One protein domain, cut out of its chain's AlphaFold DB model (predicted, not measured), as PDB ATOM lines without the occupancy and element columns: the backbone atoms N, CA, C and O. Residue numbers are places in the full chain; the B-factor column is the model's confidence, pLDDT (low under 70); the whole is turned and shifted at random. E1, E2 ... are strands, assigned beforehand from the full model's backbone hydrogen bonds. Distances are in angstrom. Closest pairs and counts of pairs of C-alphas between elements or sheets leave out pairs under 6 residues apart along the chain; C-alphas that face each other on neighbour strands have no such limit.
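AT A GLANCE: This is residues 477 to 541 of the 1042 residues of the protein "Low-density lipoprotein receptor-related protein 2" of Papilio machaon (UniProt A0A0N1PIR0). There is little regular structure here: long loops join a small antiparallel sheet, E1 and E3 side by side with short E4 beside the first residues of E3. After E4 the last stretch folds back, and residues 539 to 540 pair with 516 to 517. The printed part has 65 residues, no named helix and strands E1 to E4, with 19 residues in them; sheet order E1, E3, E4; all strand; compact, radius of gyration of the C-alphas 11.9 A, spans 34 by 25 by 20 A.

IN THESE COORDINATES: Find C-alpha 482 at (-18.069, 28.551, -13.050); E1 runs 15.9 A to 487. Next come E2, residues 500 to 502, 6.9 A; E3, 506 to 511, 16.5 A; and E4, 525 to 528, 9.4 A, ending at (-23.606, 20.230, -31.048).

HOW THE PARTS SIT: E1 and E3 are antiparallel at 153 degrees; find N 483 and O 510 at 2.8 A. E3 and E4 form a hairpin, N 507 and O 525 at 2.9 A. E2 pairs with no named strand.

THE WHOLE: The links E1 to E2 and E3 to E4 are long. The printed part has no cut. Residues 488 to 494 and 519 have pLDDT under 70.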
ATOM      1  N   ARG A 477     -13.741  25.364 -22.403       84.06
ATOM      2  CA  ARG A 477     -12.851  26.315 -21.719       84.06
ATOM      3  C   ARG A 477     -13.376  26.596 -20.314       84.06
ATOM      4  O   ARG A 477     -14.253  27.435 -20.137       84.06
ATOM      5  N   LYS A 478     -12.826  25.901 -19.318       81.75
ATOM      6  CA  LYS A 478     -13.219  26.058 -17.913       81.75
ATOM      7  C   LYS A 478     -12.912  27.470 -17.408       81.75
ATOM      8  O   LYS A 478     -11.756  27.840 -17.219       81.75
ATOM      9  N   ASP A 479     -13.968  28.234 -17.159       80.44
ATOM     10  CA  ASP A 479     -13.887  29.532 -16.492       80.44
ATOM     11  C   ASP A 479     -13.736  29.368 -14.959       80.44
ATOM     12  O   ASP A 479     -14.455  28.561 -14.365       80.44
ATOM     13  N   PRO A 480     -12.839  30.117 -14.285       80.50
ATOM     14  CA  PRO A 480     -12.657  30.046 -12.832       80.50
ATOM     15  C   PRO A 480     -13.892  30.416 -11.996       80.50
ATOM     16  O   PRO A 480     -13.962  30.021 -10.832       80.50
ATOM     17  N   SER A 481     -14.828  31.188 -12.554       82.19
ATOM     18  CA  SER A 481     -16.065  31.620 -11.887       82.19
ATOM     19  C   SER A 481     -17.178  30.569 -11.921       82.19
ATOM     20  O   SER A 481     -18.149  30.681 -11.168       82.19
ATOM     21  N   ILE A 482     -17.028  29.534 -12.755       85.06
ATOM     22  CA  ILE A 482     -18.069  28.551 -13.050       85.06
ATOM     23  C   ILE A 482     -17.619  27.147 -12.622       85.06
ATOM     24  O   ILE A 482     -16.450  26.752 -12.700       85.06
ATOM     25  N   GLU A 483     -18.569  26.385 -12.110       88.12
ATOM     26  CA  GLU A 483     -18.495  24.948 -11.927       88.12
ATOM     27  C   GLU A 483     -19.278  24.278 -13.059       88.12
ATOM     28  O   GLU A 483     -20.415  24.651 -13.343       88.12
ATOM     29  N   TYR A 484     -18.642  23.320 -13.729       89.12
ATOM     30  CA  TYR A 484     -19.218  22.602 -14.862       89.12
ATOM     31  C   TYR A 484     -19.475  21.161 -14.436       89.12
ATOM     32  O   TYR A 484     -18.524  20.416 -14.172       89.12
ATOM     33  N   GLN A 485     -20.749  20.792 -14.359       88.81
ATOM     34  CA  GLN A 485     -21.185  19.435 -14.053       88.81
ATOM     35  C   GLN A 485     -21.741  18.795 -15.323       88.81
ATOM     36  O   GLN A 485     -22.662  19.331 -15.932       88.81
ATOM     37  N   CYS A 486     -21.160  17.675 -15.734       85.94
ATOM     38  CA  CYS A 486     -21.562  16.934 -16.922       85.94
ATOM     39  C   CYS A 486     -22.501  15.802 -16.517       85.94
ATOM     40  O   CYS A 486     -22.207  15.047 -15.585       85.94
ATOM     41  N   THR A 487     -23.619  15.688 -17.224       75.06
ATOM     42  CA  THR A 487     -24.574  14.586 -17.082       75.06
ATOM     43  C   THR A 487     -24.531  13.741 -18.347       75.06
ATOM     44  O   THR A 487     -24.700  14.270 -19.445       75.06
ATOM     45  N   GLU A 488     -24.283  12.444 -18.184       65.75
ATOM     46  CA  GLU A 488     -24.406  11.441 -19.245       65.75
ATOM     47  C   GLU A 488     -25.743  10.711 -19.095       65.75
ATOM     48  O   GLU A 488     -26.246  10.580 -17.980       65.75
ATOM     49  N   GLU A 489     -26.305  10.223 -20.204       56.31
ATOM     50  CA  GLU A 489     -27.597   9.517 -20.226       56.31
ATOM     51  C   GLU A 489     -27.611   8.224 -19.376       56.31
ATOM     52  O   GLU A 489     -28.685   7.776 -18.986       56.31
ATOM     53  N   ASP A 490     -26.443   7.673 -19.010       49.12
ATOM     54  CA  ASP A 490     -26.304   6.365 -18.343       49.12
ATOM     55  C   ASP A 490     -25.889   6.417 -16.850       49.12
ATOM     56  O   ASP A 490     -25.703   5.369 -16.223       49.12
ATOM     57  N   LEU A 491     -25.725   7.601 -16.239       50.53
ATOM     58  CA  LEU A 491     -25.279   7.741 -14.840       50.53
ATOM     59  C   LEU A 491     -26.140   8.742 -14.054       50.53
ATOM     60  O   LEU A 491     -26.143   9.936 -14.339       50.53
ATOM     61  N   GLU A 492     -26.785   8.277 -12.974       53.94
ATOM     62  CA  GLU A 492     -27.585   9.111 -12.050       53.94
ATOM     63  C   GLU A 492     -26.762  10.185 -11.304       53.94
ATOM     64  O   GLU A 492     -27.323  11.057 -10.637       53.94
ATOM     65  N   THR A 493     -25.426  10.148 -11.391       59.34
ATOM     66  CA  THR A 493     -24.538  11.068 -10.670       59.34
ATOM     67  C   THR A 493     -23.805  12.025 -11.616       59.34
ATOM     68  O   THR A 493     -23.028  11.553 -12.452       59.34
ATOM     69  N   PRO A 494     -23.960  13.354 -11.457       68.62
ATOM     70  CA  PRO A 494     -23.218  14.330 -12.246       68.62
ATOM     71  C   PRO A 494     -21.708  14.201 -12.006       68.62
ATOM     72  O   PRO A 494     -21.252  14.150 -10.859       68.62
ATOM     73  N   ARG A 495     -20.925  14.165 -13.092       85.62
ATOM     74  CA  ARG A 495     -19.454  14.087 -13.055       85.62
ATOM     75  C   ARG A 495     -18.807  15.433 -13.360       85.62
ATOM     76  O   ARG A 495     -19.409  16.311 -13.977       85.62
ATOM     77  N   GLN A 496     -17.545  15.599 -12.967       82.94
ATOM     78  CA  GLN A 496     -16.768  16.767 -13.373       82.94
ATOM     79  C   GLN A 496     -16.465  16.681 -14.876       82.94
ATOM     80  O   GLN A 496     -15.963  15.659 -15.349       82.94
ATOM     81  N   CYS A 497     -16.766  17.747 -15.618       85.62
ATOM     82  CA  CYS A 497     -16.499  17.788 -17.054       85.62
ATOM     83  C   CYS A 497     -14.995  17.740 -17.360       85.62
ATOM     84  O   CYS A 497     -14.174  18.300 -16.623       85.62
ATOM     85  N   GLU A 498     -14.636  17.122 -18.473       85.31
ATOM     86  CA  GLU A 498     -13.299  17.085 -19.056       85.31
ATOM     87  C   GLU A 498     -13.006  18.377 -19.851       85.31
ATOM     88  O   GLU A 498     -13.812  19.308 -19.881       85.31
ATOM     89  N   GLU A 499     -11.799  18.509 -20.413       84.81
ATOM     90  CA  GLU A 499     -11.433  19.668 -21.255       84.81
ATOM     91  C   GLU A 499     -12.032  19.591 -22.668       84.81
ATOM     92  O   GLU A 499     -12.247  20.614 -23.317       84.81
ATOM     93  N   GLU A 500     -12.345  18.382 -23.121       86.12
ATOM     94  CA  GLU A 500     -13.089  18.106 -24.343       86.12
ATOM     95  C   GLU A 500     -14.240  17.174 -23.971       86.12
ATOM     96  O   GLU A 500     -14.031  16.225 -23.222       86.12
ATOM     97  N   GLU A 501     -15.444  17.430 -24.467       88.50
ATOM     98  CA  GLU A 501     -16.608  16.562 -24.247       88.50
ATOM     99  C   GLU A 501     -17.150  16.079 -25.593       88.50
ATOM    100  O   GLU A 501     -16.985  16.756 -26.607       88.50
ATOM    101  N   VAL A 502     -17.744  14.888 -25.623       86.94
ATOM    102  CA  VAL A 502     -18.272  14.287 -26.859       86.94
ATOM    103  C   VAL A 502     -19.556  14.978 -27.329       86.94
ATOM    104  O   VAL A 502     -20.296  15.549 -26.528       86.94
ATOM    105  N   GLU A 503     -19.823  14.914 -28.632       83.94
ATOM    106  CA  GLU A 503     -21.086  15.347 -29.241       83.94
ATOM    107  C   GLU A 503     -22.294  14.761 -28.489       83.94
ATOM    108  O   GLU A 503     -22.332  13.561 -28.214       83.94
ATOM    109  N   GLY A 504     -23.268  15.612 -28.146       81.12
ATOM    110  CA  GLY A 504     -24.440  15.244 -27.342       81.12
ATOM    111  C   GLY A 504     -24.286  15.449 -25.830       81.12
ATOM    112  O   GLY A 504     -25.283  15.394 -25.114       81.12
ATOM    113  N   ALA A 505     -23.084  15.751 -25.325       84.62
ATOM    114  CA  ALA A 505     -22.881  16.022 -23.902       84.62
ATOM    115  C   ALA A 505     -23.691  17.239 -23.413       84.62
ATOM    116  O   ALA A 505     -23.734  18.286 -24.073       84.62
ATOM    117  N   ILE A 506     -24.278  17.106 -22.217       87.19
ATOM    118  CA  ILE A 506     -25.021  18.166 -21.532       87.19
ATOM    119  C   ILE A 506     -24.227  18.627 -20.315       87.19
ATOM    120  O   ILE A 506     -23.882  17.840 -19.430       87.19
ATOM    121  N   VAL A 507     -23.961  19.929 -20.261       88.69
ATOM    122  CA  VAL A 507     -23.282  20.572 -19.140       88.69
ATOM    123  C   VAL A 507     -24.272  21.441 -18.386       88.69
ATOM    124  O   VAL A 507     -24.922  22.317 -18.959       88.69
ATOM    125  N   ARG A 508     -24.335  21.231 -17.074       87.88
ATOM    126  CA  ARG A 508     -25.000  22.099 -16.111       87.88
ATOM    127  C   ARG A 508     -23.981  23.077 -15.523       87.88
ATOM    128  O   ARG A 508     -23.187  22.676 -14.666       87.88
ATOM    129  N   PRO A 509     -23.966  24.343 -15.968       88.94
ATOM    130  CA  PRO A 509     -23.110  25.353 -15.369       88.94
ATOM    131  C   PRO A 509     -23.728  25.903 -14.078       88.94
ATOM    132  O   PRO A 509     -24.921  26.194 -14.012       88.94
ATOM    133  N   ALA A 510     -22.899  26.103 -13.061       87.00
ATOM    134  CA  ALA A 510     -23.268  26.790 -11.828       87.00
ATOM    135  C   ALA A 510     -22.199  27.824 -11.461       87.00
ATOM    136  O   ALA A 510     -21.005  27.554 -11.567       87.00
ATOM    137  N   CYS A 511     -22.597  29.017 -11.015       86.56
ATOM    138  CA  CYS A 511     -21.629  29.981 -10.491       86.56
ATOM    139  C   CYS A 511     -21.061  29.493  -9.155       86.56
ATOM    140  O   CYS A 511     -21.798  28.987  -8.308       86.56
ATOM    141  N   ARG A 512     -19.757  29.692  -8.939       85.44
ATOM    142  CA  ARG A 512     -19.088  29.321  -7.685       85.44
ATOM    143  C   ARG A 512     -19.478  30.263  -6.545       85.44
ATOM    144  O   ARG A 512     -18.800  31.255  -6.266       85.44
ATOM    145  N   GLN A 513     -20.574  29.935  -5.876       79.06
ATOM    146  CA  GLN A 513     -21.034  30.632  -4.678       79.06
ATOM    147  C   GLN A 513     -20.036  30.466  -3.511       79.06
ATOM    148  O   GLN A 513     -19.340  29.451  -3.436       79.06
ATOM    149  N   PRO A 514     -19.938  31.440  -2.584       74.31
ATOM    150  CA  PRO A 514     -20.670  32.711  -2.537       74.31
ATOM    151  C   PRO A 514     -20.001  33.846  -3.336       74.31
ATOM    152  O   PRO A 514     -20.475  34.973  -3.311       74.31
ATOM    153  N   HIS A 515     -18.876  33.585  -4.009       79.00
ATOM    154  CA  HIS A 515     -18.048  34.629  -4.629       79.00
ATOM    155  C   HIS A 515     -18.519  35.063  -6.012       79.00
ATOM    156  O   HIS A 515     -18.119  36.123  -6.491       79.00
ATOM    157  N   TYR A 516     -19.333  34.238  -6.659       81.50
ATOM    158  CA  TYR A 516     -19.901  34.510  -7.965       81.50
ATOM    159  C   TYR A 516     -21.381  34.152  -7.965       81.50
ATOM    160  O   TYR A 516     -21.785  33.140  -7.387       81.50
ATOM    161  N   TYR A 517     -22.176  34.958  -8.655       79.88
ATOM    162  CA  TYR A 517     -23.603  34.739  -8.842       79.88
ATOM    163  C   TYR A 517     -23.999  35.039 -10.287       79.88
ATOM    164  O   TYR A 517     -23.270  35.698 -11.027       79.88
ATOM    165  N   SER A 518     -25.168  34.555 -10.690       75.75
ATOM    166  CA  SER A 518     -25.805  34.975 -11.932       75.75
ATOM    167  C   SER A 518     -27.141  35.627 -11.584       75.75
ATOM    168  O   SER A 518     -27.893  35.051 -10.796       75.75
ATOM    169  N   PRO A 519     -27.455  36.815 -12.129       69.56
ATOM    170  CA  PRO A 519     -28.763  37.443 -11.941       69.56
ATOM    171  C   PRO A 519     -29.885  36.692 -12.677       69.56
ATOM    172  O   PRO A 519     -31.060  36.939 -12.421       69.56
ATOM    173  N   VAL A 520     -29.526  35.789 -13.594       75.44
ATOM    174  CA  VAL A 520     -30.438  34.954 -14.383       75.44
ATOM    175  C   VAL A 520     -30.089  33.476 -14.214       75.44
ATOM    176  O   VAL A 520     -28.939  33.132 -13.936       75.44
ATOM    177  N   GLU A 521     -31.056  32.583 -14.389       77.75
ATOM    178  CA  GLU A 521     -30.780  31.145 -14.391       77.75
ATOM    179  C   GLU A 521     -29.875  30.787 -15.581       77.75
ATOM    180  O   GLU A 521     -30.106  31.235 -16.705       77.75
ATOM    181  N   LEU A 522     -28.796  30.038 -15.323       81.31
ATOM    182  CA  LEU A 522     -27.838  29.691 -16.367       81.31
ATOM    183  C   LEU A 522     -28.408  28.563 -17.242       81.31
ATOM    184  O   LEU A 522     -28.778  27.519 -16.701       81.31
ATOM    185  N   PRO A 523     -28.453  28.732 -18.575       83.81
ATOM    186  CA  PRO A 523     -28.946  27.694 -19.468       83.81
ATOM    187  C   PRO A 523     -27.998  26.488 -19.501       83.81
ATOM    188  O   PRO A 523     -26.777  26.637 -19.375       83.81
ATOM    189  N   TYR A 524     -28.558  25.297 -19.723       86.38
ATOM    190  CA  TYR A 524     -27.772  24.101 -20.021       86.38
ATOM    191  C   TYR A 524     -26.982  24.288 -21.319       86.38
ATOM    192  O   TYR A 524     -27.487  24.835 -22.304       86.38
ATOM    193  N   MET A 525     -25.731  23.831 -21.322       88.31
ATOM    194  CA  MET A 525     -24.891  23.861 -22.514       88.31
ATOM    195  C   MET A 525     -24.948  22.495 -23.187       88.31
ATOM    196  O   MET A 525     -24.634  21.484 -22.562       88.31
ATOM    197  N   HIS A 526     -25.305  22.479 -24.464       89.06
ATOM    198  CA  HIS A 526     -25.355  21.275 -25.281       89.06
ATOM    199  C   HIS A 526     -24.204  21.304 -26.283       89.06
ATOM    200  O   HIS A 526     -23.989  22.325 -26.944       89.06
ATOM    201  N   CYS A 527     -23.455  20.206 -26.374       87.12
ATOM    202  CA  CYS A 527     -22.433  20.040 -27.400       87.12
ATOM    203  C   CYS A 527     -23.095  19.610 -28.712       87.12
ATOM    204  O   CYS A 527     -23.621  18.499 -28.798       87.12
ATOM    205  N   SER A 528     -23.077  20.498 -29.711       84.62
ATOM    206  CA  SER A 528     -23.606  20.230 -31.048       84.62
ATOM    207  C   SER A 528     -22.674  20.758 -32.141       84.62
ATOM    208  O   SER A 528     -22.298  21.933 -32.125       84.62
ATOM    209  N   GLN A 529     -22.335  19.921 -33.117       84.19
ATOM    210  CA  GLN A 529     -21.450  20.214 -34.248       84.19
ATOM    211  C   GLN A 529     -20.082  20.776 -33.821       84.19
ATOM    212  O   GLN A 529     -19.508  21.636 -34.495       84.19
ATOM    213  N   GLY A 530     -19.545  20.301 -32.691       81.44
ATOM    214  CA  GLY A 530     -18.260  20.763 -32.149       81.44
ATOM    215  C   GLY A 530     -18.284  22.159 -31.512       81.44
ATOM    216  O   GLY A 530     -17.223  22.739 -31.266       81.44
ATOM    217  N   ALA A 531     -19.471  22.710 -31.232       84.81
ATOM    218  CA  ALA A 531     -19.652  23.963 -30.505       84.81
ATOM    219  C   ALA A 531     -20.695  23.832 -29.382       84.81
ATOM    220  O   ALA A 531     -21.619  23.024 -29.447       84.81
ATOM    221  N   TRP A 532     -20.556  24.661 -28.345       86.25
ATOM    222  CA  TRP A 532     -21.526  24.744 -27.252       86.25
ATOM    223  C   TRP A 532     -22.692  25.669 -27.619       86.25
ATOM    224  O   TRP A 532     -22.465  26.771 -28.120       86.25
ATOM    225  N   SER A 533     -23.923  25.252 -27.309       84.88
ATOM    226  CA  SER A 533     -25.162  26.006 -27.577       84.88
ATOM    227  C   SER A 533     -25.208  27.401 -26.935       84.88
ATOM    228  O   SER A 533     -25.808  28.322 -27.490       84.88
ATOM    229  N   SER A 534     -24.586  27.573 -25.767       78.81
ATOM    230  CA  SER A 534     -24.554  28.837 -25.024       78.81
ATOM    231  C   SER A 534     -23.350  28.920 -24.087       78.81
ATOM    232  O   SER A 534     -22.854  27.896 -23.623       78.81
ATOM    233  N   GLY A 535     -22.902  30.140 -23.774       75.44
ATOM    234  CA  GLY A 535     -21.842  30.400 -22.795       75.44
ATOM    235  C   GLY A 535     -22.403  30.954 -21.477       75.44
ATOM    236  O   GLY A 535     -23.061  31.995 -21.517       75.44
ATOM    237  N   PRO A 536     -22.159  30.313 -20.319       79.88
ATOM    238  CA  PRO A 536     -22.583  30.830 -19.019       79.88
ATOM    239  C   PRO A 536     -21.778  32.076 -18.629       79.88
ATOM    240  O   PRO A 536     -20.572  32.148 -18.866       79.88
ATOM    241  N   VAL A 537     -22.440  33.052 -18.000       80.25
ATOM    242  CA  VAL A 537     -21.806  34.284 -17.505       80.25
ATOM    243  C   VAL A 537     -22.086  34.422 -16.017       80.25
ATOM    244  O   VAL A 537     -23.235  34.576 -15.611       80.25
ATOM    245  N   CYS A 538     -21.029  34.397 -15.209       79.31
ATOM    246  CA  CYS A 538     -21.106  34.646 -13.775       79.31
ATOM    247  C   CYS A 538     -20.498  36.007 -13.432       79.31
ATOM    248  O   CYS A 538     -19.436  36.383 -13.929       79.31
ATOM    249  N   VAL A 539     -21.177  36.738 -12.555       81.31
ATOM    250  CA  VAL A 539     -20.761  38.043 -12.041       81.31
ATOM    251  C   VAL A 539     -20.109  37.842 -10.677       81.31
ATOM    252  O   VAL A 539     -20.589  37.059  -9.859       81.31
ATOM    253  N   ALA A 540     -18.993  38.527 -10.429       80.25
ATOM    254  CA  ALA A 540     -18.340  38.509  -9.126       80.25
ATOM    255  C   ALA A 540     -19.203  39.224  -8.076       80.25
ATOM    256  O   ALA A 540     -19.654  40.348  -8.303       80.25
ATOM    257  N   GLU A 541     -19.390  38.601  -6.916       82.12
ATOM    258  CA  GLU A 541     -20.004  39.248  -5.762       82.12
ATOM    259  C   GLU A 541     -18.999  40.236  -5.153       82.12
ATOM    260  O   GLU A 541     -17.883  39.863  -4.776       82.12
TER     261      GLU A 541